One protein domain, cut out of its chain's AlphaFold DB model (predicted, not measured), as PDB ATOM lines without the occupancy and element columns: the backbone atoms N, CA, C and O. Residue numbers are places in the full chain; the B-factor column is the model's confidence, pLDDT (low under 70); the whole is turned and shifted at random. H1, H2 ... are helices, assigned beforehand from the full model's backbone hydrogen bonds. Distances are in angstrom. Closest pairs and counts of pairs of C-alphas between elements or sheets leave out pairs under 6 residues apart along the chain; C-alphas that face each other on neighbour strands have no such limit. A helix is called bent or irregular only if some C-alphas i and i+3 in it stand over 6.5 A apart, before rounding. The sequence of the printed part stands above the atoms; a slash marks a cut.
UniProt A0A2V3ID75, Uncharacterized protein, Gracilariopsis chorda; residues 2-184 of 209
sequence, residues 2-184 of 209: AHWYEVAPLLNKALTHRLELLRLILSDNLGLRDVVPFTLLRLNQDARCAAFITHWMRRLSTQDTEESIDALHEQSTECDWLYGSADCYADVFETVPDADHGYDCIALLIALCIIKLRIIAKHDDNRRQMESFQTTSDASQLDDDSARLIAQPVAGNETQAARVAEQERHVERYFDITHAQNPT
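This is residues 2 to 184 of the 209 residues of an uncharacterized protein of Gracilariopsis chorda (UniProt A0A2V3ID75). One long helix, H6, is the spine of an elongated helical assembly: the short hairpin of H2 and H3 packs on its first part, H1 packs on H2 on the side away from H6, and H8 packs along H6 on the opposite side from H2 and H3. H7 folds back on the later part of H6, while H4 and the small H5 lie near H3. The printed part has 183 residues with eight named helices, H1 to H8 in order, and no named strand; the class is all helix. It is only just loose, close to compact, with a radius of gyration of the C-alphas of 19.6 A and spans of 60 by 38 by 35 A.

H1, residues 2 to 24, and H2, residues 36 to 42, form a helical hairpin and touch through residues 11 to 19 of H1 alone; their closest C-alphas, of Leu 15 and Thr 39, are 6.7 A apart. H2 forms a second hairpin with H3, residues 46 to 60, at a shallow tilt of 18 degrees, the closest C-alphas being those of Pro 37 and Cys 49 at 5.4 A. H4, residues 66 to 74, is close to H3 but not clearly touching, with the C-alphas of Arg 59 and Ile 69 closest at 7.5 A. H5, residues 92 to 95, is likewise close to H3, with the C-alphas of Thr 54 and Val 92 closest at 6.6 A. H6, residues 103 to 134, is the hub and touches four helices. It touches H2 at Pro 37 and Ala 111, whose C-alphas are closest at 6.1 A, and H3 at Ile 53 and Leu 108, closest at 6.0 A. H7, residues 144 to 155, forms a hairpin with H6; the closest C-alphas, of Arg 127 and Ala 155, are 4.9 A apart. H8, residues 158 to 181, touches H6 and runs opposite ways at a shallow tilt of 33 degrees, only just short of steep; the C-alphas of Cys 113 and Val 171 are closest at 5.6 A. Every O i to N i+4 pair is within hydrogen-bond range in H2, H3 and H4, against 16 of 19 in H1, 26 of 28 in H6, 6 of 8 in H7 and 19 of 20 in H8; H5 is too short for such a pair.

H1 begins at C-alpha 2, (6.589, 3.471, -20.652), and is 34.7 A long. H3 is 20.9 A long. H6 begins at C-alpha 103, (40.299, 16.153, -33.467), and is 47.5 A long; it is irregular, with C-alphas 104 and 107 7.7 A apart. H8 is 35.2 A long and ends at C-alpha 181, (38.795, 22.638, -32.006).

The C-alphas farthest apart, of Glu 67 and Ser 137, are 62.3 A apart. The printed part has no cut. The links H1 to H2 and H4 to H5 are long. The mean pLDDT of the printed part is 85.2; 16 residues are under 70, among them residues 62 to 67 and 81 to 84.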
ATOM      1  N   ALA A   2       6.674   4.724 -19.867       58.66
ATOM      2  CA  ALA A   2       6.589   3.471 -20.652       58.66
ATOM      3  C   ALA A   2       7.678   3.305 -21.741       58.66
ATOM      4  O   ALA A   2       8.264   2.241 -21.875       58.66
ATOM      5  N   HIS A   3       8.045   4.391 -22.426       78.31
ATOM      6  CA  HIS A   3       9.052   4.382 -23.494       78.31
ATOM      7  C   HIS A   3      10.478   4.005 -23.032       78.31
ATOM      8  O   HIS A   3      11.252   3.452 -23.805       78.31
ATOM      9  N   TRP A   4      10.867   4.282 -21.779       85.94
ATOM     10  CA  TRP A   4      12.237   3.989 -21.322       85.94
ATOM     11  C   TRP A   4      12.472   2.491 -21.097       85.94
ATOM     12  O   TRP A   4      13.548   1.986 -21.413       85.94
ATOM     13  N   TYR A   5      11.449   1.777 -20.621       85.25
ATOM     14  CA  TYR A   5      11.503   0.329 -20.410       85.25
ATOM     15  C   TYR A   5      11.693  -0.452 -21.712       85.25
ATOM     16  O   TYR A   5      12.306  -1.513 -21.699       85.25
ATOM     17  N   GLU A   6      11.220   0.085 -22.837       89.00
ATOM     18  CA  GLU A   6      11.407  -0.516 -24.160       89.00
ATOM     19  C   GLU A   6      12.761  -0.136 -24.775       89.00
ATOM     20  O   GLU A   6      13.428  -0.962 -25.397       89.00
ATOM     21  N   VAL A   7      13.213   1.105 -24.566       90.94
ATOM     22  CA  VAL A   7      14.453   1.619 -25.165       90.94
ATOM     23  C   VAL A   7      15.707   1.123 -24.447       90.94
ATOM     24  O   VAL A   7      16.704   0.820 -25.105       90.94
ATOM     25  N   ALA A   8      15.697   1.011 -23.118       92.94
ATOM     26  CA  ALA A   8      16.886   0.626 -22.360       92.94
ATOM     27  C   ALA A   8      17.416  -0.785 -22.708       92.94
ATOM     28  O   ALA A   8      18.628  -0.921 -22.895       92.94
ATOM     29  N   PRO A   9      16.585  -1.837 -22.870       94.94
ATOM     30  CA  PRO A   9      17.055  -3.150 -23.322       94.94
ATOM     31  C   PRO A   9      17.682  -3.110 -24.720       94.94
ATOM     32  O   PRO A   9      18.705  -3.750 -24.957       94.94
ATOM     33  N   LEU A  10      17.109  -2.318 -25.633       94.81
ATOM     34  CA  LEU A  10      17.643  -2.141 -26.984       94.81
ATOM     35  C   LEU A  10      19.003  -1.439 -26.961       94.81
ATOM     36  O   LEU A  10      19.934  -1.883 -27.631       94.81
ATOM     37  N   LEU A  11      19.140  -0.380 -26.157       94.69
ATOM     38  CA  LEU A  11      20.411   0.318 -25.966       94.69
ATOM     39  C   LEU A  11      21.468  -0.587 -25.335       94.69
ATOM     40  O   LEU A  11      22.609  -0.551 -25.781       94.69
ATOM     41  N   ASN A  12      21.100  -1.423 -24.361       94.25
ATOM     42  CA  ASN A  12      22.017  -2.405 -23.780       94.25
ATOM     43  C   ASN A  12      22.478  -3.426 -24.824       94.25
ATOM     44  O   ASN A  12      23.674  -3.646 -24.963       94.25
ATOM     45  N   LYS A  13      21.561  -3.995 -25.616       94.56
ATOM     46  CA  LYS A  13      21.927  -4.955 -26.668       94.56
ATOM     47  C   LYS A  13      22.828  -4.319 -27.731       94.56
ATOM     48  O   LYS A  13      23.808  -4.927 -28.153       94.56
ATOM     49  N   ALA A  14      22.524  -3.084 -28.132       94.38
ATOM     50  CA  ALA A  14      23.356  -2.325 -29.059       94.38
ATOM     51  C   ALA A  14      24.730  -1.992 -28.458       94.38
ATOM     52  O   ALA A  14      25.733  -2.070 -29.160       94.38
ATOM     53  N   LEU A  15      24.792  -1.643 -27.171       94.38
ATOM     54  CA  LEU A  15      26.041  -1.396 -26.455       94.38
ATOM     55  C   LEU A  15      26.907  -2.657 -26.405       94.38
ATOM     56  O   LEU A  15      28.067  -2.587 -26.790       94.38
ATOM     57  N   THR A  16      26.342  -3.800 -26.000       92.88
ATOM     58  CA  THR A  16      27.052  -5.088 -25.980       92.88
ATOM     59  C   THR A  16      27.633  -5.408 -27.351       92.88
ATOM     60  O   THR A  16      28.814  -5.722 -27.453       92.88
ATOM     61  N   HIS A  17      26.840  -5.253 -28.413       93.62
ATOM     62  CA  HIS A  17      27.309  -5.499 -29.772       93.62
ATOM     63  C   HIS A  17      28.441  -4.550 -30.196       93.62
ATOM     64  O   HIS A  17      29.417  -4.995 -30.786       93.62
ATOM     65  N   ARG A  18      28.349  -3.250 -29.882       93.62
ATOM     66  CA  ARG A  18      29.403  -2.275 -30.221       93.62
ATOM     67  C   ARG A  18      30.696  -2.515 -29.453       93.62
ATOM     68  O   ARG A  18      31.762  -2.370 -30.034       93.62
ATOM     69  N   LEU A  19      30.603  -2.872 -28.174       91.62
ATOM     70  CA  LEU A  19      31.775  -3.221 -27.371       91.62
ATOM     71  C   LEU A  19      32.446  -4.492 -27.906       91.62
ATOM     72  O   LEU A  19      33.665  -4.527 -28.008       91.62
ATOM     73  N   GLU A  20      31.660  -5.477 -28.349       90.50
ATOM     74  CA  GLU A  20      32.189  -6.676 -29.008       90.50
ATOM     75  C   GLU A  20      32.853  -6.358 -30.358       90.50
ATOM     76  O   GLU A  20      33.891  -6.919 -30.692       90.50
ATOM     77  N   LEU A  21      32.307  -5.418 -31.135       91.19
ATOM     78  CA  LEU A  21      32.951  -4.963 -32.371       91.19
ATOM     79  C   LEU A  21      34.257  -4.209 -32.108       91.19
ATOM     80  O   LEU A  21      35.231  -4.455 -32.808       91.19
ATOM     81  N   LEU A  22      34.290  -3.321 -31.110       89.06
ATOM     82  CA  LEU A  22      35.515  -2.629 -30.689       89.06
ATOM     83  C   LEU A  22      36.570  -3.599 -30.178       89.06
ATOM     84  O   LEU A  22      37.762  -3.346 -30.331       89.06
ATOM     85  N   ARG A  23      36.132  -4.718 -29.599       86.25
ATOM     86  CA  ARG A  23      37.037  -5.800 -29.280       86.25
ATOM     87  C   ARG A  23      37.596  -6.408 -30.566       86.25
ATOM     88  O   ARG A  23      38.782  -6.361 -30.813       86.25
ATOM     89  N   LEU A  24      36.753  -6.931 -31.446       85.75
ATOM     90  CA  LEU A  24      37.243  -7.597 -32.661       85.75
ATOM     91  C   LEU A  24      38.031  -6.669 -33.609       85.75
ATOM     92  O   LEU A  24      38.832  -7.153 -34.408       85.75
ATOM     93  N   ILE A  25      37.788  -5.356 -33.554       86.62
ATOM     94  CA  ILE A  25      38.381  -4.342 -34.429       86.62
ATOM     95  C   ILE A  25      39.017  -3.249 -33.572       86.62
ATOM     96  O   ILE A  25      38.453  -2.175 -33.351       86.62
ATOM     97  N   LEU A  26      40.241  -3.527 -33.143       82.00
ATOM     98  CA  LEU A  26      40.984  -2.682 -32.220       82.00
ATOM     99  C   LEU A  26      41.299  -1.277 -32.760       82.00
ATOM    100  O   LEU A  26      41.403  -0.321 -31.994       82.00
ATOM    101  N   SER A  27      41.427  -1.134 -34.081       83.19
ATOM    102  CA  SER A  27      41.686   0.155 -34.734       83.19
ATOM    103  C   SER A  27      40.470   1.086 -34.773       83.19
ATOM    104  O   SER A  27      40.602   2.227 -35.202       83.19
ATOM    105  N   ASP A  28      39.288   0.605 -34.375       89.12
ATOM    106  CA  ASP A  28      38.017   1.326 -34.469       89.12
ATOM    107  C   ASP A  28      37.749   1.961 -35.850       89.12
ATOM    108  O   ASP A  28      37.292   3.096 -35.986       89.12
ATOM    109  N   ASN A  29      37.970   1.196 -36.921       86.00
ATOM    110  CA  ASN A  29      37.705   1.660 -38.293       86.00
ATOM    111  C   ASN A  29      36.224   2.029 -38.547       86.00
ATOM    112  O   ASN A  29      35.892   2.567 -39.601       86.00
ATOM    113  N   LEU A  30      35.325   1.694 -37.615       88.38
ATOM    114  CA  LEU A  30      33.890   1.960 -37.685       88.38
ATOM    115  C   LEU A  30      33.465   3.219 -36.902       88.38
ATOM    116  O   LEU A  30      32.284   3.568 -36.946       88.38
ATOM    117  N   GLY A  31      34.381   3.887 -36.188       90.69
ATOM    118  CA  GLY A  31      34.086   5.087 -35.393       90.69
ATOM    119  C   GLY A  31      33.150   4.826 -34.207       90.69
ATOM    120  O   GLY A  31      32.346   5.678 -33.822       90.69
ATOM    121  N   LEU A  32      33.185   3.621 -33.639       93.12
ATOM    122  CA  LEU A  32      32.355   3.227 -32.506       93.12
ATOM    123  C   LEU A  32      32.799   3.899 -31.203       93.12
ATOM    124  O   LEU A  32      31.949   4.098 -30.326       93.12
ATOM    125  N   ARG A  33      34.074   4.298 -31.080       92.38
ATOM    126  CA  ARG A  33      34.608   5.019 -29.911       92.38
ATOM    127  C   ARG A  33      33.873   6.330 -29.654       92.38
ATOM    128  O   ARG A  33      33.678   6.698 -28.501       92.38
ATOM    129  N   ASP A  34      33.359   6.965 -30.705       93.31
ATOM    130  CA  ASP A  34      32.618   8.222 -30.601       93.31
ATOM    131  C   ASP A  34      31.161   8.004 -30.176       93.31
ATOM    132  O   ASP A  34      30.524   8.906 -29.645       93.31
ATOM    133  N   VAL A  35      30.600   6.807 -30.383       95.00
ATOM    134  CA  VAL A  35      29.172   6.510 -30.150       95.00
ATOM    135  C   VAL A  35      28.932   5.814 -28.810       95.00
ATOM    136  O   VAL A  35      27.894   6.013 -28.161       95.00
ATOM    137  N   VAL A  36      29.867   4.963 -28.389       95.50
ATOM    138  CA  VAL A  36      29.762   4.179 -27.151       95.50
ATOM    139  C   VAL A  36      29.601   5.056 -25.899       95.50
ATOM    140  O   VAL A  36      28.663   4.777 -25.142       95.50
ATOM    141  N   PRO A  37      30.378   6.140 -25.689       95.81
ATOM    142  CA  PRO A  37      30.230   7.008 -24.522       95.81
ATOM    143  C   PRO A  37      28.808   7.549 -24.381       95.81
ATOM    144  O   PRO A  37      28.181   7.416 -23.334       95.81
ATOM    145  N   PHE A  38      28.217   8.055 -25.464       96.25
ATOM    146  CA  PHE A  38      26.851   8.581 -25.419       96.25
ATOM    147  C   PHE A  38      25.798   7.492 -25.186       96.25
ATOM    148  O   PHE A  38      24.745   7.766 -24.608       96.25
ATOM    149  N   THR A  39      26.068   6.249 -25.594       95.94
ATOM    150  CA  THR A  39      25.204   5.108 -25.260       95.94
ATOM    151  C   THR A  39      25.266   4.801 -23.760       95.94
ATOM    152  O   THR A  39      24.218   4.650 -23.130       95.94
ATOM    153  N   LEU A  40      26.467   4.790 -23.168       95.31
ATOM    154  CA  LEU A  40      26.676   4.618 -21.725       95.31
ATOM    155  C   LEU A  40      26.019   5.751 -20.918       95.31
ATOM    156  O   LEU A  40      25.305   5.482 -19.951       95.31
ATOM    157  N   LEU A  41      26.167   7.004 -21.363       95.88
ATOM    158  CA  LEU A  41      25.528   8.169 -20.740       95.88
ATOM    159  C   LEU A  41      24.002   8.093 -20.785       95.88
ATOM    160  O   LEU A  41      23.342   8.443 -19.805       95.88
ATOM    161  N   ARG A  42      23.413   7.629 -21.895       95.19
ATOM    162  CA  ARG A  42      21.957   7.421 -21.987       95.19
ATOM    163  C   ARG A  42      21.477   6.359 -21.006       95.19
ATOM    164  O   ARG A  42      20.406   6.516 -20.439       95.19
ATOM    165  N   LEU A  43      22.272   5.317 -20.779       94.88
ATOM    166  CA  LEU A  43      21.988   4.255 -19.812       94.88
ATOM    167  C   LEU A  43      22.297   4.648 -18.352       94.88
ATOM    168  O   LEU A  43      22.157   3.803 -17.472       94.88
ATOM    169  N   ASN A  44      22.692   5.902 -18.084       94.62
ATOM    170  CA  ASN A  44      23.127   6.402 -16.770       94.62
ATOM    171  C   ASN A  44      24.301   5.605 -16.170       94.62
ATOM    172  O   ASN A  44      24.388   5.414 -14.959       94.62
ATOM    173  N   GLN A  45      25.206   5.114 -17.019       93.25
ATOM    174  CA  GLN A  45      26.381   4.342 -16.611       93.25
ATOM    175  C   GLN A  45      27.637   5.226 -16.599       93.25
ATOM    176  O   GLN A  45      28.620   4.935 -17.278       93.25
ATOM    177  N   ASP A  46      27.607   6.318 -15.832       93.69
ATOM    178  CA  ASP A  46      28.624   7.383 -15.884       93.69
ATOM    179  C   ASP A  46      30.033   6.888 -15.520       93.69
ATOM    180  O   ASP A  46      30.992   7.200 -16.221       93.69
ATOM    181  N   ALA A  47      30.172   6.048 -14.489       90.56
ATOM    182  CA  ALA A  47      31.470   5.478 -14.102       90.56
ATOM    183  C   ALA A  47      32.061   4.569 -15.197       90.56
ATOM    184  O   ALA A  47      33.248   4.641 -15.506       90.56
ATOM    185  N   ARG A  48      31.210   3.755 -15.840       91.94
ATOM    186  CA  ARG A  48      31.594   2.911 -16.984       91.94
ATOM    187  C   ARG A  48      31.991   3.765 -18.187       91.94
ATOM    188  O   ARG A  48      32.943   3.436 -18.883       91.94
ATOM    189  N   CYS A  49      31.282   4.870 -18.410       93.88
ATOM    190  CA  CYS A  49      31.603   5.839 -19.451       93.88
ATOM    191  C   CYS A  49      32.958   6.513 -19.204       93.88
ATOM    192  O   CYS A  49      33.767   6.584 -20.124       93.88
ATOM    193  N   ALA A  50      33.237   6.953 -17.976       92.19
ATOM    194  CA  ALA A  50      34.526   7.541 -17.614       92.19
ATOM    195  C   ALA A  50      35.682   6.545 -17.806       92.19
ATOM    196  O   ALA A  50      36.713   6.908 -18.370       92.19
ATOM    197  N   ALA A  51      35.490   5.283 -17.404       89.94
ATOM    198  CA  ALA A  51      36.482   4.224 -17.596       89.94
ATOM    199  C   ALA A  51      36.757   3.961 -19.080       89.94
ATOM    200  O   ALA A  51      37.913   3.953 -19.498       89.94
ATOM    201  N   PHE A  52      35.693   3.850 -19.885       91.56
ATOM    202  CA  PHE A  52      35.804   3.717 -21.337       91.56
ATOM    203  C   PHE A  52      36.621   4.860 -21.946       91.56
ATOM    204  O   PHE A  52      37.572   4.615 -22.681       91.56
ATOM    205  N   ILE A  53      36.269   6.108 -21.626       91.69
ATOM    206  CA  ILE A  53      36.932   7.283 -22.198       91.69
ATOM    207  C   ILE A  53      38.404   7.334 -21.785       91.69
ATOM    208  O   ILE A  53      39.261   7.538 -22.637       91.69
ATOM    209  N   THR A  54      38.703   7.100 -20.506       88.12
ATOM    210  CA  THR A  54      40.080   7.117 -19.989       88.12
ATOM    211  C   THR A  54      40.951   6.086 -20.704       88.12
ATOM    212  O   THR A  54      42.067   6.403 -21.109       88.12
ATOM    213  N   HIS A  55      40.433   4.871 -20.910       86.94
ATOM    214  CA  HIS A  55      41.133   3.827 -21.656       86.94
ATOM    215  C   HIS A  55      41.459   4.268 -23.091       86.94
ATOM    216  O   HIS A  55      42.610   4.187 -23.517       86.94
ATOM    217  N   TRP A  56      40.468   4.778 -23.826       88.06
ATOM    218  CA  TRP A  56      40.679   5.206 -25.210       88.06
ATOM    219  C   TRP A  56      41.579   6.436 -25.323       88.06
ATOM    220  O   TRP A  56      42.394   6.495 -26.238       88.06
ATOM    221  N   MET A  57      41.499   7.387 -24.390       87.75
ATOM    222  CA  MET A  57      42.396   8.545 -24.382       87.75
ATOM    223  C   MET A  57      43.853   8.146 -24.127       87.75
ATOM    224  O   MET A  57      44.720   8.619 -24.852       87.75
ATOM    225  N   ARG A  58      44.124   7.227 -23.185       84.44
ATOM    226  CA  ARG A  58      45.482   6.687 -22.959       84.44
ATOM    227  C   ARG A  58      46.049   6.001 -24.196       84.44
ATOM    228  O   ARG A  58      47.218   6.179 -24.534       84.44
ATOM    229  N   ARG A  59      45.199   5.246 -24.894       82.38
ATOM    230  CA  ARG A  59      45.571   4.598 -26.153       82.38
ATOM    231  C   ARG A  59      45.940   5.618 -27.229       82.38
ATOM    232  O   ARG A  59      46.913   5.418 -27.944       82.38
ATOM    233  N   LEU A  60      45.166   6.697 -27.353       82.56
ATOM    234  CA  LEU A  60      45.407   7.744 -28.351       82.56
ATOM    235  C   LEU A  60      46.640   8.601 -28.030       82.56
ATOM    236  O   LEU A  60      47.297   9.076 -28.950       82.56
ATOM    237  N   SER A  61      46.989   8.768 -26.754       77.25
ATOM    238  CA  SER A  61      48.104   9.617 -26.318       77.25
ATOM    239  C   SER A  61      49.484   8.952 -26.386       77.25
ATOM    240  O   SER A  61      50.458   9.540 -25.923       77.25
ATOM    241  N   THR A  62      49.613   7.730 -26.921       68.62
ATOM    242  CA  THR A  62      50.876   6.949 -26.983       68.62
ATOM    243  C   THR A  62      51.580   6.732 -25.632       68.62
ATOM    244  O   THR A  62      52.763   6.403 -25.589       68.62
ATOM    245  N   GLN A  63      50.869   6.920 -24.514       61.28
ATOM    246  CA  GLN A  63      51.445   6.809 -23.166       61.28
ATOM    247  C   GLN A  63      51.634   5.359 -22.716       61.28
ATOM    248  O   GLN A  63      52.525   5.083 -21.914       61.28
ATOM    249  N   ASP A  64      50.846   4.441 -23.269       62.12
ATOM    250  CA  ASP A  64      51.052   3.006 -23.109       62.12
ATOM    251  C   ASP A  64      51.814   2.466 -24.329       62.12
ATOM    252  O   ASP A  64      51.532   2.839 -25.472       62.12
ATOM    253  N   THR A  65      52.771   1.558 -24.109       60.22
ATOM    254  CA  THR A  65      53.370   0.781 -25.202       60.22
ATOM    255  C   THR A  65      52.276  -0.021 -25.906       60.22
ATOM    256  O   THR A  65      51.458  -0.651 -25.235       60.22
ATOM    257  N   GLU A  66      52.275  -0.043 -27.246       61.62
ATOM    258  CA  GLU A  66      51.321  -0.832 -28.052       61.62
ATOM    259  C   GLU A  66      51.207  -2.283 -27.538       61.62
ATOM    260  O   GLU A  66      50.103  -2.802 -27.376       61.62
ATOM    261  N   GLU A  67      52.333  -2.875 -27.115       60.16
ATOM    262  CA  GLU A  67      52.412  -4.211 -26.506       60.16
ATOM    263  C   GLU A  67      51.545  -4.387 -25.240       60.16
ATOM    264  O   GLU A  67      50.989  -5.462 -25.019       60.16
ATOM    265  N   SER A  68      51.391  -3.354 -24.403       70.44
ATOM    266  CA  SER A  68      50.597  -3.432 -23.167       70.44
ATOM    267  C   SER A  68      49.096  -3.433 -23.447       70.44
ATOM    268  O   SER A  68      48.330  -4.075 -22.725       70.44
ATOM    269  N   ILE A  69      48.654  -2.702 -24.471       65.88
ATOM    270  CA  ILE A  69      47.230  -2.612 -24.800       65.88
ATOM    271  C   ILE A  69      46.796  -3.838 -25.602       65.88
ATOM    272  O   ILE A  69      45.719  -4.375 -25.350       65.88
ATOM    273  N   ASP A  70      47.642  -4.318 -26.510       72.25
ATOM    274  CA  ASP A  70      47.365  -5.534 -27.270       72.25
ATOM    275  C   ASP A  70      47.312  -6.758 -26.341       72.25
ATOM    276  O   ASP A  70      46.405  -7.579 -26.461       72.25
ATOM    277  N   ALA A  71      48.160  -6.818 -25.307       76.25
ATOM    278  CA  ALA A  71      48.073  -7.855 -24.278       76.25
ATOM    279  C   ALA A  71      46.765  -7.797 -23.461       76.25
ATOM    280  O   ALA A  71      46.153  -8.834 -23.198       76.25
ATOM    281  N   LEU A  72      46.300  -6.599 -23.070       72.75
ATOM    282  CA  LEU A  72      44.988  -6.426 -22.419       72.75
ATOM    283  C   LEU A  72      43.842  -6.838 -23.344       72.75
ATOM    284  O   LEU A  72      42.817  -7.362 -22.907       72.75
ATOM    285  N   HIS A  73      44.022  -6.588 -24.635       74.44
ATOM    286  CA  HIS A  73      43.059  -6.914 -25.655       74.44
ATOM    287  C   HIS A  73      42.934  -8.431 -25.865       74.44
ATOM    288  O   HIS A  73      41.825  -8.967 -25.823       74.44
ATOM    289  N   GLU A  74      44.060  -9.137 -25.974       77.31
ATOM    290  CA  GLU A  74      44.127 -10.602 -26.069       77.31
ATOM    291  C   GLU A  74      43.531 -11.310 -24.845       77.31
ATOM    292  O   GLU A  74      42.942 -12.384 -24.971       77.31
ATOM    293  N   GLN A  75      43.652 -10.701 -23.664       78.38
ATOM    294  CA  GLN A  75      43.120 -11.242 -22.411       78.38
ATOM    295  C   GLN A  75      41.631 -10.933 -22.193       78.38
ATOM    296  O   GLN A  75      41.028 -11.473 -21.264       78.38
ATOM    297  N   SER A  76      41.021 -10.082 -23.024       77.50
ATOM    298  CA  SER A  76      39.619  -9.688 -22.854       77.50
ATOM    299  C   SER A  76      38.648 -10.818 -23.217       77.50
ATOM    300  O   SER A  76      38.739 -11.441 -24.278       77.50
ATOM    301  N   THR A  77      37.679 -11.078 -22.337       77.44
ATOM    302  CA  THR A  77      36.654 -12.123 -22.508       77.44
ATOM    303  C   THR A  77      35.274 -11.537 -22.745       77.44
ATOM    304  O   THR A  77      34.998 -10.439 -22.266       77.44
ATOM    305  N   GLU A  78      34.380 -12.308 -23.383       71.69
ATOM    306  CA  GLU A  78      32.983 -11.913 -23.598       71.69
ATOM    307  C   GLU A  78      32.348 -11.242 -22.369       71.69
ATOM    308  O   GLU A  78      32.287 -11.827 -21.294       71.69
ATOM    309  N   CYS A  79      31.856 -10.015 -22.554       65.38
ATOM    310  CA  CYS A  79      31.232  -9.139 -21.560       65.38
ATOM    311  C   CYS A  79      32.158  -8.401 -20.570       65.38
ATOM    312  O   CYS A  79      31.626  -7.642 -19.756       65.38
ATOM    313  N   ASP A  80      33.488  -8.508 -20.677       72.00
ATOM    314  CA  ASP A  80      34.455  -7.798 -19.818       72.00
ATOM    315  C   ASP A  80      35.275  -6.748 -20.598       72.00
ATOM    316  O   ASP A  80      36.451  -6.916 -20.910       72.00
ATOM    317  N   TRP A  81      34.588  -5.678 -21.013       69.19
ATOM    318  CA  TRP A  81      35.048  -4.752 -22.068       69.19
ATOM    319  C   TRP A  81      35.545  -3.396 -21.592       69.19
ATOM    320  O   TRP A  81      36.035  -2.590 -22.380       69.19
ATOM    321  N   LEU A  82      35.298  -3.087 -20.326       66.75
ATOM    322  CA  LEU A  82      35.623  -1.796 -19.749       66.75
ATOM    323  C   LEU A  82      36.793  -2.014 -18.826       66.75
ATOM    324  O   LEU A  82      36.630  -2.450 -17.690       66.75
ATOM    325  N   TYR A  83      37.969  -1.752 -19.375       66.88
ATOM    326  CA  TYR A  83      39.216  -1.940 -18.670       66.88
ATOM    327  C   TYR A  83      39.255  -1.025 -17.441       66.88
ATOM    328  O   TYR A  83      39.373   0.196 -17.547       66.88
ATOM    329  N   GLY A  84      39.144  -1.649 -16.268       66.06
ATOM    330  CA  GLY A  84      39.289  -1.007 -14.968       66.06
ATOM    331  C   GLY A  84      38.061  -0.248 -14.460       66.06
ATOM    332  O   GLY A  84      37.005  -0.153 -15.087       66.06
ATOM    333  N   SER A  85      38.220   0.312 -13.264       70.00
ATOM    334  CA  SER A  85      37.335   1.330 -12.714       70.00
ATOM    335  C   SER A  85      38.000   2.695 -12.876       70.00
ATOM    336  O   SER A  85      39.197   2.844 -12.634       70.00
ATOM    337  N   ALA A  86      37.231   3.699 -13.291       75.31
ATOM    338  CA  ALA A  86      37.692   5.081 -13.281       75.31
ATOM    339  C   ALA A  86      36.964   5.862 -12.194       75.31
ATOM    340  O   ALA A  86      35.744   5.749 -12.036       75.31
ATOM    341  N   ASP A  87      37.725   6.679 -11.475       82.81
ATOM    342  CA  ASP A  87      37.160   7.719 -10.631       82.81
ATOM    343  C   ASP A  87      36.561   8.801 -11.534       82.81
ATOM    344  O   ASP A  87      37.275   9.506 -12.243       82.81
ATOM    345  N   CYS A  88      35.234   8.942 -11.517       82.44
ATOM    346  CA  CYS A  88      34.546   9.928 -12.346       82.44
ATOM    347  C   CYS A  88      34.874  11.381 -11.964       82.44
ATOM    348  O   CYS A  88      34.572  12.286 -12.742       82.44
ATOM    349  N   TYR A  89      35.516  11.616 -10.814       82.69
ATOM    350  CA  TYR A  89      36.009  12.930 -10.394       82.69
ATOM    351  C   TYR A  89      37.422  13.245 -10.887       82.69
ATOM    352  O   TYR A  89      37.764  14.425 -10.937       82.69
ATOM    353  N   ALA A  90      38.217  12.240 -11.268       85.44
ATOM    354  CA  ALA A  90      39.587  12.457 -11.726       85.44
ATOM    355  C   ALA A  90      39.613  13.335 -12.984       85.44
ATOM    356  O   ALA A  90      38.707  13.240 -13.827       85.44
ATOM    357  N   ASP A  91      40.623  14.196 -13.104       83.81
ATOM    358  CA  ASP A  91      40.866  14.895 -14.361       83.81
ATOM    359  C   ASP A  91      41.522  13.930 -15.344       83.81
ATOM    360  O   ASP A  91      42.526  13.281 -15.038       83.81
ATOM    361  N   VAL A  92      40.986  13.858 -16.559       83.44
ATOM    362  CA  VAL A  92      41.609  13.030 -17.586       83.44
ATOM    363  C   VAL A  92      42.986  13.562 -17.959       83.44
ATOM    364  O   VAL A  92      43.873  12.760 -18.219       83.44
ATOM    365  N   PHE A  93      43.204  14.879 -17.891       81.75
ATOM    366  CA  PHE A  93      44.486  15.492 -18.233       81.75
ATOM    367  C   PHE A  93      45.580  15.280 -17.183       81.75
ATOM    368  O   PHE A  93      46.756  15.413 -17.502       81.75
ATOM    369  N   GLU A  94      45.229  14.930 -15.945       84.12
ATOM    370  CA  GLU A  94      46.225  14.475 -14.967       84.12
ATOM    371  C   GLU A  94      46.760  13.093 -15.348       84.12
ATOM    372  O   GLU A  94      47.947  12.812 -15.201       84.12
ATOM    373  N   THR A  95      45.879  12.228 -15.860       79.19
ATOM    374  CA  THR A  95      46.248  10.869 -16.274       79.19
ATOM    375  C   THR A  95      46.767  10.783 -17.702       79.19
ATOM    376  O   THR A  95      47.493   9.848 -18.013       79.19
ATOM    377  N   VAL A  96      46.363  11.725 -18.551       81.69
ATOM    378  CA  VAL A  96      46.672  11.808 -19.976       81.69
ATOM    379  C   VAL A  96      46.960  13.272 -20.337       81.69
ATOM    380  O   VAL A  96      46.099  13.944 -20.908       81.69
ATOM    381  N   PRO A  97      48.149  13.798 -19.977       80.38
ATOM    382  CA  PRO A  97      48.541  15.181 -20.254       80.38
ATOM    383  C   PRO A  97      48.255  15.676 -21.676       80.38
ATOM    384  O   PRO A  97      47.785  16.798 -21.832       80.38
ATOM    385  N   ASP A  98      48.460  14.820 -22.680       79.94
ATOM    386  CA  ASP A  98      48.344  15.168 -24.102       79.94
ATOM    387  C   ASP A  98      46.939  14.919 -24.688       79.94
ATOM    388  O   ASP A  98      46.759  14.885 -25.906       79.94
ATOM    389  N   ALA A  99      45.914  14.728 -23.845       76.12
ATOM    390  CA  ALA A  99      44.543  14.445 -24.295       76.12
ATOM    391  C   ALA A  99      43.879  15.601 -25.078       76.12
ATOM    392  O   ALA A  99      42.786  15.435 -25.621       76.12
ATOM    393  N   ASP A 100      44.513  16.771 -25.137       72.94
ATOM    394  CA  ASP A 100      44.101  17.952 -25.898       72.94
ATOM    395  C   ASP A 100      44.627  17.973 -27.349       72.94
ATOM    396  O   ASP A 100      44.161  18.778 -28.164       72.94
ATOM    397  N   HIS A 101      45.546  17.071 -27.711       66.94
ATOM    398  CA  HIS A 101      46.176  17.047 -29.029       66.94
ATOM    399  C   HIS A 101      45.363  16.227 -30.042       66.94
ATOM    400  O   HIS A 101      45.639  15.058 -30.297       66.94
ATOM    401  N   GLY A 102      44.382  16.868 -30.684       67.75
ATOM    402  CA  GLY A 102      43.797  16.378 -31.937       67.75
ATOM    403  C   GLY A 102      42.273  16.273 -31.967       67.75
ATOM    404  O   GLY A 102      41.594  16.186 -30.947       67.75
ATOM    405  N   TYR A 103      41.737  16.259 -33.189       67.69
ATOM    406  CA  TYR A 103      40.299  16.153 -33.467       67.69
ATOM    407  C   TYR A 103      39.699  14.795 -33.067       67.69
ATOM    408  O   TYR A 103      38.487  14.693 -32.879       67.69
ATOM    409  N   ASP A 104      40.538  13.769 -32.906       78.12
ATOM    410  CA  ASP A 104      40.135  12.388 -32.626       78.12
ATOM    411  C   ASP A 104      39.495  12.188 -31.245       78.12
ATOM    412  O   ASP A 104      38.838  11.173 -31.013       78.12
ATOM    413  N   CYS A 105      39.644  13.158 -30.338       85.44
ATOM    414  CA  CYS A 105      39.181  13.060 -28.954       85.44
ATOM    415  C   CYS A 105      37.939  13.911 -28.647       85.44
ATOM    416  O   CYS A 105      37.420  13.828 -27.534       85.44
ATOM    417  N   ILE A 106      37.425  14.711 -29.594       90.88
ATOM    418  CA  ILE A 106      36.339  15.678 -29.327       90.88
ATOM    419  C   ILE A 106      35.101  14.997 -28.738       90.88
ATOM    420  O   ILE A 106      34.569  15.438 -27.721       90.88
ATOM    421  N   ALA A 107      34.639  13.902 -29.349       92.31
ATOM    422  CA  ALA A 107      33.463  13.177 -28.872       92.31
ATOM    423  C   ALA A 107      33.648  12.670 -27.429       92.31
ATOM    424  O   ALA A 107      32.726  12.750 -26.611       92.31
ATOM    425  N   LEU A 108      34.858  12.206 -27.107       93.12
ATOM    426  CA  LEU A 108      35.226  11.718 -25.783       93.12
ATOM    427  C   LEU A 108      35.281  12.859 -24.750       93.12
ATOM    428  O   LEU A 108      34.742  12.713 -23.653       93.12
ATOM    429  N   LEU A 109      35.859  14.012 -25.111       93.31
ATOM    430  CA  LEU A 109      35.914  15.211 -24.264       93.31
ATOM    431  C   LEU A 109      34.514  15.752 -23.951       93.31
ATOM    432  O   LEU A 109      34.217  16.065 -22.798       93.31
ATOM    433  N   ILE A 110      33.610  15.788 -24.937       94.56
ATOM    434  CA  ILE A 110      32.205  16.163 -24.707       94.56
ATOM    435  C   ILE A 110      31.549  15.189 -23.729       94.56
ATOM    436  O   ILE A 110      30.835  15.611 -22.820       94.56
ATOM    437  N   ALA A 111      31.758  13.885 -23.914       95.56
ATOM    438  CA  ALA A 111      31.171  12.886 -23.035       95.56
ATOM    439  C   ALA A 111      31.683  13.030 -21.589       95.56
ATOM    440  O   ALA A 111      30.870  12.983 -20.667       95.56
ATOM    441  N   LEU A 112      32.981  13.298 -21.380       94.31
ATOM    442  CA  LEU A 112      33.528  13.645 -20.060       94.31
ATOM    443  C   LEU A 112      32.903  14.920 -19.500       94.31
ATOM    444  O   LEU A 112      32.473  14.922 -18.347       94.31
ATOM    445  N   CYS A 113      32.784  15.971 -20.310       95.06
ATOM    446  CA  CYS A 113      32.142  17.219 -19.908       95.06
ATOM    447  C   CYS A 113      30.701  16.980 -19.422       95.06
ATOM    448  O   CYS A 113      30.320  17.457 -18.354       95.06
ATOM    449  N   ILE A 114      29.924  16.137 -20.116       96.06
ATOM    450  CA  ILE A 114      28.576  15.743 -19.673       96.06
ATOM    451  C   ILE A 114      28.616  15.015 -18.320       96.06
ATOM    452  O   ILE A 114      27.762  15.280 -17.474       96.06
ATOM    453  N   ILE A 115      29.585  14.121 -18.084       95.75
ATOM    454  CA  ILE A 115      29.748  13.445 -16.782       95.75
ATOM    455  C   ILE A 115      30.017  14.473 -15.681       95.75
ATOM    456  O   ILE A 115      29.367  14.428 -14.638       95.75
ATOM    457  N   LYS A 116      30.928  15.426 -15.912       95.12
ATOM    458  CA  LYS A 116      31.253  16.462 -14.923       95.12
ATOM    459  C   LYS A 116      30.048  17.353 -14.621       95.12
ATOM    460  O   LYS A 116      29.715  17.552 -13.455       95.12
ATOM    461  N   LEU A 117      29.321  17.784 -15.653       95.62
ATOM    462  CA  LEU A 117      28.069  18.530 -15.501       95.62
ATOM    463  C   LEU A 117      27.021  17.743 -14.697       95.62
ATOM    464  O   LEU A 117      26.340  18.325 -13.857       95.62
ATOM    465  N   ARG A 118      26.902  16.423 -14.902       95.44
ATOM    466  CA  ARG A 118      26.006  15.561 -14.108       95.44
ATOM    467  C   ARG A 118      26.429  15.471 -12.644       95.44
ATOM    468  O   ARG A 118      25.557  15.487 -11.779       95.44
ATOM    469  N   ILE A 119      27.730  15.389 -12.362       92.19
ATOM    470  CA  ILE A 119      28.266  15.386 -10.992       92.19
ATOM    471  C   ILE A 119      27.905  16.694 -10.280       92.19
ATOM    472  O   ILE A 119      27.340  16.645  -9.188       92.19
ATOM    473  N   ILE A 120      28.164  17.839 -10.922       94.19
ATOM    474  CA  ILE A 120      27.844  19.171 -10.385       94.19
ATOM    475  C   ILE A 120      26.334  19.301 -10.154       94.19
ATOM    476  O   ILE A 120      25.900  19.596  -9.043       94.19
ATOM    477  N   ALA A 121      25.519  18.981 -11.164       94.25
ATOM    478  CA  ALA A 121      24.064  19.079 -11.070       94.25
ATOM    479  C   ALA A 121      23.480  18.182  -9.968       94.25
ATOM    480  O   ALA A 121      22.568  18.598  -9.257       94.25
ATOM    481  N   LYS A 122      24.007  16.962  -9.803       91.88
ATOM    482  CA  LYS A 122      23.589  16.045  -8.735       91.88
ATOM    483  C   LYS A 122      23.954  16.584  -7.354       91.88
ATOM    484  O   LYS A 122      23.148  16.481  -6.435       91.88
ATOM    485  N   HIS A 123      25.150  17.146  -7.200       90.56
ATOM    486  CA  HIS A 123      25.562  17.768  -5.945       90.56
ATOM    487  C   HIS A 123      24.666  18.964  -5.592       90.56
ATOM    488  O   HIS A 123      24.191  19.064  -4.462       90.56
ATOM    489  N   ASP A 124      24.366  19.823  -6.566       91.19
ATOM    490  CA  ASP A 124      23.462  20.960  -6.378       91.19
ATOM    491  C   ASP A 124      22.035  20.540  -6.023       91.19
ATOM    492  O   ASP A 124      21.424  21.138  -5.135       91.19
ATOM    493  N   ASP A 125      21.499  19.519  -6.694       92.00
ATOM    494  CA  ASP A 125      20.175  18.973  -6.392       92.00
ATOM    495  C   ASP A 125      20.129  18.411  -4.967       92.00
ATOM    496  O   ASP A 125      19.265  18.790  -4.176       92.00
ATOM    497  N   ASN A 126      21.125  17.608  -4.589       89.38
ATOM    498  CA  ASN A 126      21.242  17.075  -3.236       89.38
ATOM    499  C   ASN A 126      21.335  18.183  -2.175       89.38
ATOM    500  O   ASN A 126      20.702  18.086  -1.121       89.38
ATOM    501  N   ARG A 127      22.100  19.250  -2.443       88.06
ATOM    502  CA  ARG A 127      22.231  20.389  -1.527       88.06
ATOM    503  C   ARG A 127      20.901  21.121  -1.357       88.06
ATOM    504  O   ARG A 127      20.490  21.366  -0.228       88.06
ATOM    505  N   ARG A 128      20.189  21.401  -2.452       89.31
ATOM    506  CA  ARG A 128      18.863  22.046  -2.410       89.31
ATOM    507  C   ARG A 128      17.826  21.185  -1.695       89.31
ATOM    508  O   ARG A 128      17.019  21.709  -0.932       89.31
ATOM    509  N   GLN A 129      17.846  19.871  -1.919       87.44
ATOM    510  CA  GLN A 129      16.971  18.936  -1.211       87.44
ATOM    511  C   GLN A 129      17.254  18.944   0.291       87.44
ATOM    512  O   GLN A 129      16.314  18.961   1.084       87.44
ATOM    513  N   MET A 130      18.529  18.997   0.687       85.88
ATOM    514  CA  MET A 130      18.915  19.088   2.094       85.88
ATOM    515  C   MET A 130      18.491  20.415   2.729       85.88
ATOM    516  O   MET A 130      17.901  20.412   3.806       85.88
ATOM    517  N   GLU A 131      18.718  21.540   2.052       86.81
ATOM    518  CA  GLU A 131      18.252  22.860   2.500       86.81
ATOM    519  C   GLU A 131      16.727  22.877   2.665       86.81
ATOM    520  O   GLU A 131      16.211  23.336   3.681       86.81
ATOM    521  N   SER A 132      15.988  22.301   1.711       87.44
ATOM    522  CA  SER A 132      14.534  22.172   1.814       87.44
ATOM    523  C   SER A 132      14.124  21.282   2.986       87.44
ATOM    524  O   SER A 132      13.201  21.641   3.713       87.44
ATOM    525  N   PHE A 133      14.792  20.145   3.191       86.12
ATOM    526  CA  PHE A 133      14.515  19.245   4.310       86.12
ATOM    527  C   PHE A 133      14.712  19.952   5.653       86.12
ATOM    528  O   PHE A 133      13.836  19.865   6.511       86.12
ATOM    529  N   GLN A 134      15.783  20.736   5.803       83.69
ATOM    530  CA  GLN A 134      16.075  21.503   7.022       83.69
ATOM    531  C   GLN A 134      14.980  22.515   7.392       83.69
ATOM    532  O   GLN A 134      14.843  22.865   8.561       83.69
ATOM    533  N   THR A 135      14.166  22.960   6.429       86.44
ATOM    534  CA  THR A 135      13.026  23.859   6.692       86.44
ATOM    535  C   THR A 135      11.745  23.142   7.136       86.44
ATOM    536  O   THR A 135      10.759  23.800   7.469       86.44
ATOM    537  N   THR A 136      11.723  21.806   7.135       88.00
ATOM    538  CA  THR A 136      10.540  21.015   7.505       88.00
ATOM    539  C   THR A 136      10.424  20.804   9.017       88.00
ATOM    540  O   THR A 136      11.410  20.846   9.753       88.00
ATOM    541  N   SER A 137       9.206  20.518   9.495       83.69
ATOM    542  CA  SER A 137       8.962  20.142  10.896       83.69
ATOM    543  C   SER A 137       9.748  18.904  11.317       83.69
ATOM    544  O   SER A 137      10.173  18.809  12.464       83.69
ATOM    545  N   ASP A 138       9.966  17.974  10.392       80.69
ATOM    546  CA  ASP A 138      10.624  16.700  10.669       80.69
ATOM    547  C   ASP A 138      12.115  16.911  10.954       80.69
ATOM    548  O   ASP A 138      12.663  16.296  11.865       80.69
ATOM    549  N   ALA A 139      12.755  17.860  10.260       78.88
ATOM    550  CA  ALA A 139      14.132  18.244  10.555       78.88
ATOM    551  C   ALA A 139      14.283  18.905  11.932       78.88
ATOM    552  O   ALA A 139      15.288  18.687  12.599       78.88
ATOM    553  N   SER A 140      13.276  19.652  12.400       77.69
ATOM    554  CA  SER A 140      13.302  20.275  13.735       77.69
ATOM    555  C   SER A 140      13.184  19.280  14.899       77.69
ATOM    556  O   SER A 140      13.420  19.649  16.047       77.69
ATOM    557  N   GLN A 141      12.809  18.027  14.612       83.00
ATOM    558  CA  GLN A 141      12.741  16.942  15.596       83.00
ATOM    559  C   GLN A 141      14.042  16.136  15.692       83.00
ATOM    560  O   GLN A 141      14.178  15.315  16.598       83.00
ATOM    561  N   LEU A 142      14.980  16.346  14.766       84.50
ATOM    562  CA  LEU A 142      16.289  15.709  14.801       84.50
ATOM    563  C   LEU A 142      17.217  16.487  15.736       84.50
ATOM    564  O   LEU A 142      17.216  17.715  15.744       84.50
ATOM    565  N   ASP A 143      18.036  15.766  16.499       86.31
ATOM    566  CA  ASP A 143      19.200  16.378  17.134       86.31
ATOM    567  C   ASP A 143      20.278  16.722  16.086       86.31
ATOM    568  O   ASP A 143      20.279  16.201  14.963       86.31
ATOM    569  N   ASP A 144      21.195  17.624  16.446       82.19
ATOM    570  CA  ASP A 144      22.245  18.115  15.542       82.19
ATOM    571  C   ASP A 144      23.127  16.982  14.986       82.19
ATOM    572  O   ASP A 144      23.582  17.048  13.839       82.19
ATOM    573  N   ASP A 145      23.349  15.921  15.767       83.44
ATOM    574  CA  ASP A 145      24.164  14.774  15.365       83.44
ATOM    575  C   ASP A 145      23.444  13.910  14.318       83.44
ATOM    576  O   ASP A 145      24.036  13.537  13.301       83.44
ATOM    577  N   SER A 146      22.150  13.656  14.502       82.19
ATOM    578  CA  SER A 146      21.299  12.935  13.551       82.19
ATOM    579  C   SER A 146      21.099  13.738  12.270       82.19
ATOM    580  O   SER A 146      21.189  13.184  11.172       82.19
ATOM    581  N   ALA A 147      20.900  15.054  12.386       77.81
ATOM    582  CA  ALA A 147      20.818  15.952  11.240       77.81
ATOM    583  C   ALA A 147      22.119  15.929  10.421       77.81
ATOM    584  O   ALA A 147      22.075  15.830   9.193       77.81
ATOM    585  N   ARG A 148      23.285  15.934  11.081       78.00
ATOM    586  CA  ARG A 148      24.594  15.801  10.421       78.00
ATOM    587  C   ARG A 148      24.798  14.438   9.764       78.00
ATOM    588  O   ARG A 148      25.266  14.390   8.627       78.00
ATOM    589  N   LEU A 149      24.421  13.350  10.436       81.19
ATOM    590  CA  LEU A 149      24.511  11.985   9.902       81.19
ATOM    591  C   LEU A 149      23.644  11.781   8.653       81.19
ATOM    592  O   LEU A 149      24.023  11.011   7.773       81.19
ATOM    593  N   ILE A 150      22.510  12.475   8.554       79.94
ATOM    594  CA  ILE A 150      21.630  12.445   7.376       79.94
ATOM    595  C   ILE A 150      22.130  13.402   6.285       79.94
ATOM    596  O   ILE A 150      22.074  13.075   5.099       79.94
ATOM    597  N   ALA A 151      22.651  14.571   6.667       77.00
ATOM    598  CA  ALA A 151      23.129  15.573   5.723       77.00
ATOM    599  C   ALA A 151      24.391  15.130   4.976       77.00
ATOM    600  O   ALA A 151      24.491  15.332   3.768       77.00
ATOM    601  N   GLN A 152      25.340  14.497   5.666       78.31
ATOM    602  CA  GLN A 152      26.661  14.205   5.112       78.31
ATOM    603  C   GLN A 152      26.650  13.216   3.924       78.31
ATOM    604  O   GLN A 152      27.351  13.475   2.945       78.31
ATOM    605  N   PRO A 153      25.862  12.120   3.921       74.62
ATOM    606  CA  PRO A 153      25.771  11.215   2.772       74.62
ATOM    607  C   PRO A 153      25.026  11.812   1.573       74.62
ATOM    608  O   PRO A 153      25.237  11.378   0.442       74.62
ATOM    609  N   VAL A 154      24.134  12.778   1.818       75.12
ATOM    610  CA  VAL A 154      23.272  13.377   0.791       75.12
ATOM    611  C   VAL A 154      23.946  14.606   0.186       75.12
ATOM    612  O   VAL A 154      24.242  14.614  -1.005       75.12
ATOM    613  N   ALA A 155      24.247  15.618   0.999       73.75
ATOM    614  CA  ALA A 155      24.861  16.872   0.566       73.75
ATOM    615  C   ALA A 155      26.394  16.790   0.432       73.75
ATOM    616  O   ALA A 155      27.002  17.673  -0.163       73.75
ATOM    617  N   GLY A 156      27.021  15.725   0.941       76.69
ATOM    618  CA  GLY A 156      28.473  15.586   0.967       76.69
ATOM    619  C   GLY A 156      29.121  16.277   2.170       76.69
ATOM    620  O   GLY A 156      28.473  16.942   2.977       76.69
ATOM    621  N   ASN A 157      30.432  16.086   2.309       80.06
ATOM    622  CA  ASN A 157      31.279  16.796   3.268       80.06
ATOM    623  C   ASN A 157      32.115  17.881   2.556       80.06
ATOM    624  O   ASN A 157      32.071  18.002   1.333       80.06
ATOM    625  N   GLU A 158      32.910  18.650   3.302       81.06
ATOM    626  CA  GLU A 158      33.779  19.695   2.729       81.06
ATOM    627  C   GLU A 158      34.743  19.149   1.663       81.06
ATOM    628  O   GLU A 158      34.959  19.784   0.633       81.06
ATOM    629  N   THR A 159      35.273  17.937   1.855       84.38
ATOM    630  CA  THR A 159      36.122  17.265   0.861       84.38
ATOM    631  C   THR A 159      35.364  16.992  -0.438       84.38
ATOM    632  O   THR A 159      35.897  17.194  -1.526       84.38
ATOM    633  N   GLN A 160      34.111  16.552  -0.340       82.88
ATOM    634  CA  GLN A 160      33.246  16.308  -1.486       82.88
ATOM    635  C   GLN A 160      32.901  17.616  -2.205       82.88
ATOM    636  O   GLN A 160      32.970  17.659  -3.430       82.88
ATOM    637  N   ALA A 161      32.612  18.685  -1.460       85.19
ATOM    638  CA  ALA A 161      32.376  20.011  -2.024       85.19
ATOM    639  C   ALA A 161      33.611  20.534  -2.778       85.19
ATOM    640  O   ALA A 161      33.481  21.015  -3.900       85.19
ATOM    641  N   ALA A 162      34.814  20.356  -2.221       88.25
ATOM    642  CA  ALA A 162      36.064  20.718  -2.894       88.25
ATOM    643  C   ALA A 162      36.277  19.920  -4.192       88.25
ATOM    644  O   ALA A 162      36.628  20.493  -5.221       88.25
ATOM    645  N   ARG A 163      35.999  18.607  -4.182       88.06
ATOM    646  CA  ARG A 163      36.069  17.777  -5.398       88.06
ATOM    647  C   ARG A 163      35.057  18.204  -6.456       88.06
ATOM    648  O   ARG A 163      35.367  18.088  -7.636       88.06
ATOM    649  N   VAL A 164      33.867  18.659  -6.058       89.62
ATOM    650  CA  VAL A 164      32.841  19.171  -6.982       89.62
ATOM    651  C   VAL A 164      33.249  20.522  -7.564       89.62
ATOM    652  O   VAL A 164      33.134  20.688  -8.774       89.62
ATOM    653  N   ALA A 165      33.791  21.433  -6.751       90.75
ATOM    654  CA  ALA A 165      34.323  22.712  -7.227       90.75
ATOM    655  C   ALA A 165      35.424  22.512  -8.282       90.75
ATOM    656  O   ALA A 165      35.458  23.205  -9.294       90.75
ATOM    657  N   GLU A 166      36.275  21.496  -8.114       92.38
ATOM    658  CA  GLU A 166      37.275  21.162  -9.132       92.38
ATOM    659  C   GLU A 166      36.640  20.690 -10.454       92.38
ATOM    660  O   GLU A 166      37.160  20.960 -11.534       92.38
ATOM    661  N   GLN A 167      35.459  20.060 -10.410       92.81
ATOM    662  CA  GLN A 167      34.764  19.672 -11.641       92.81
ATOM    663  C   GLN A 167      34.299  20.879 -12.459       92.81
ATOM    664  O   GLN A 167      34.218  20.760 -13.679       92.81
ATOM    665  N   GLU A 168      34.016  22.025 -11.834       93.06
ATOM    666  CA  GLU A 168      33.675  23.257 -12.560       93.06
ATOM    667  C   GLU A 168      34.860  23.717 -13.417       93.06
ATOM    668  O   GLU A 168      34.694  23.996 -14.604       93.06
ATOM    669  N   ARG A 169      36.076  23.660 -12.861       93.75
ATOM    670  CA  ARG A 169      37.315  23.976 -13.589       93.75
ATOM    671  C   ARG A 169      37.568  23.001 -14.735       93.75
ATOM    672  O   ARG A 169      37.947  23.415 -15.829       93.75
ATOM    673  N   HIS A 170      37.322  21.708 -14.512       92.69
ATOM    674  CA  HIS A 170      37.411  20.704 -15.576       92.69
ATOM    675  C   HIS A 170      36.425  20.998 -16.710       92.69
ATOM    676  O   HIS A 170      36.790  20.912 -17.881       92.69
ATOM    677  N   VAL A 171      35.184  21.358 -16.372       94.50
ATOM    678  CA  VAL A 171      34.154  21.717 -17.351       94.50
ATOM    679  C   VAL A 171      34.608  22.904 -18.194       94.50
ATOM    680  O   VAL A 171      34.584  22.790 -19.418       94.50
ATOM    681  N   GLU A 172      35.071  23.990 -17.572       94.12
ATOM    682  CA  GLU A 172      35.603  25.164 -18.282       94.12
ATOM    683  C   GLU A 172      36.715  24.770 -19.259       94.12
ATOM    684  O   GLU A 172      36.624  25.057 -20.453       94.12
ATOM    685  N   ARG A 173      37.698  23.989 -18.797       92.81
ATOM    686  CA  ARG A 173      38.788  23.496 -19.647       92.81
ATOM    687  C   ARG A 173      38.284  22.659 -20.827       92.81
ATOM    688  O   ARG A 173      38.762  22.830 -21.949       92.81
ATOM    689  N   TYR A 174      37.322  21.758 -20.608       92.44
ATOM    690  CA  TYR A 174      36.743  20.962 -21.695       92.44
ATOM    691  C   TYR A 174      35.975  21.835 -22.693       92.44
ATOM    692  O   TYR A 174      36.046  21.570 -23.895       92.44
ATOM    693  N   PHE A 175      35.264  22.866 -22.227       93.06
ATOM    694  CA  PHE A 175      34.603  23.839 -23.096       93.06
ATOM    695  C   PHE A 175      35.614  24.589 -23.959       93.06
ATOM    696  O   PHE A 175      35.428  24.637 -25.173       93.06
ATOM    697  N   ASP A 176      36.693  25.093 -23.364       93.25
ATOM    698  CA  ASP A 176      37.718  25.858 -24.074       93.25
ATOM    699  C   ASP A 176      38.392  25.027 -25.170       93.25
ATOM    700  O   ASP A 176      38.445  25.451 -26.326       93.25
ATOM    701  N   ILE A 177      38.828  23.805 -24.846       91.62
ATOM    702  CA  ILE A 177      39.466  22.896 -25.813       91.62
ATOM    703  C   ILE A 177      38.488  22.525 -26.930       91.62
ATOM    704  O   ILE A 177      38.812  22.622 -28.114       91.62
ATOM    705  N   THR A 178      37.264  22.141 -26.565       90.81
ATOM    706  CA  THR A 178      36.246  21.739 -27.540       90.81
ATOM    707  C   THR A 178      35.859  22.904 -28.453       90.81
ATOM    708  O   THR A 178      35.679  22.705 -29.652       90.81
ATOM    709  N   HIS A 179      35.752  24.122 -27.915       91.62
ATOM    710  CA  HIS A 179      35.437  25.319 -28.688       91.62
ATOM    711  C   HIS A 179      36.587  25.714 -29.620       91.62
ATOM    712  O   HIS A 179      36.337  26.036 -30.781       91.62
ATOM    713  N   ALA A 180      37.834  25.633 -29.146       91.31
ATOM    714  CA  ALA A 180      39.017  25.891 -29.959       91.31
ATOM    715  C   ALA A 180      39.126  24.919 -31.145       91.31
ATOM    716  O   ALA A 180      39.497  25.326 -32.245       91.31
ATOM    717  N   GLN A 181      38.765  23.646 -30.945       89.12
ATOM    718  CA  GLN A 181      38.795  22.638 -32.006       89.12
ATOM    719  C   GLN A 181      37.561  22.702 -32.923       89.12
ATOM    720  O   GLN A 181      37.689  22.579 -34.141       89.12
ATOM    721  N   ASN A 182      36.359  22.896 -32.373       89.25
ATOM    722  CA  ASN A 182      35.113  22.981 -33.135       89.25
ATOM    723  C   ASN A 182      34.137  24.012 -32.527       89.25
ATOM    724  O   ASN A 182      33.276  23.656 -31.712       89.25
ATOM    725  N   PRO A 183      34.179  25.279 -32.978       90.94
ATOM    726  CA  PRO A 183      33.365  26.346 -32.396       90.94
ATOM    727  C   PRO A 183      31.861  26.171 -32.653       90.94
ATOM    728  O   PRO A 183      31.035  26.691 -31.902       90.94
ATOM    729  N   THR A 184      31.485  25.409 -33.687       89.19
ATOM    730  CA  THR A 184      30.081  25.185 -34.074       89.19
ATOM    731  C   THR A 184      29.375  24.128 -33.224       89.19
ATOM    732  O   THR A 184      28.144  24.058 -33.206       89.19
TER     733      THR A 184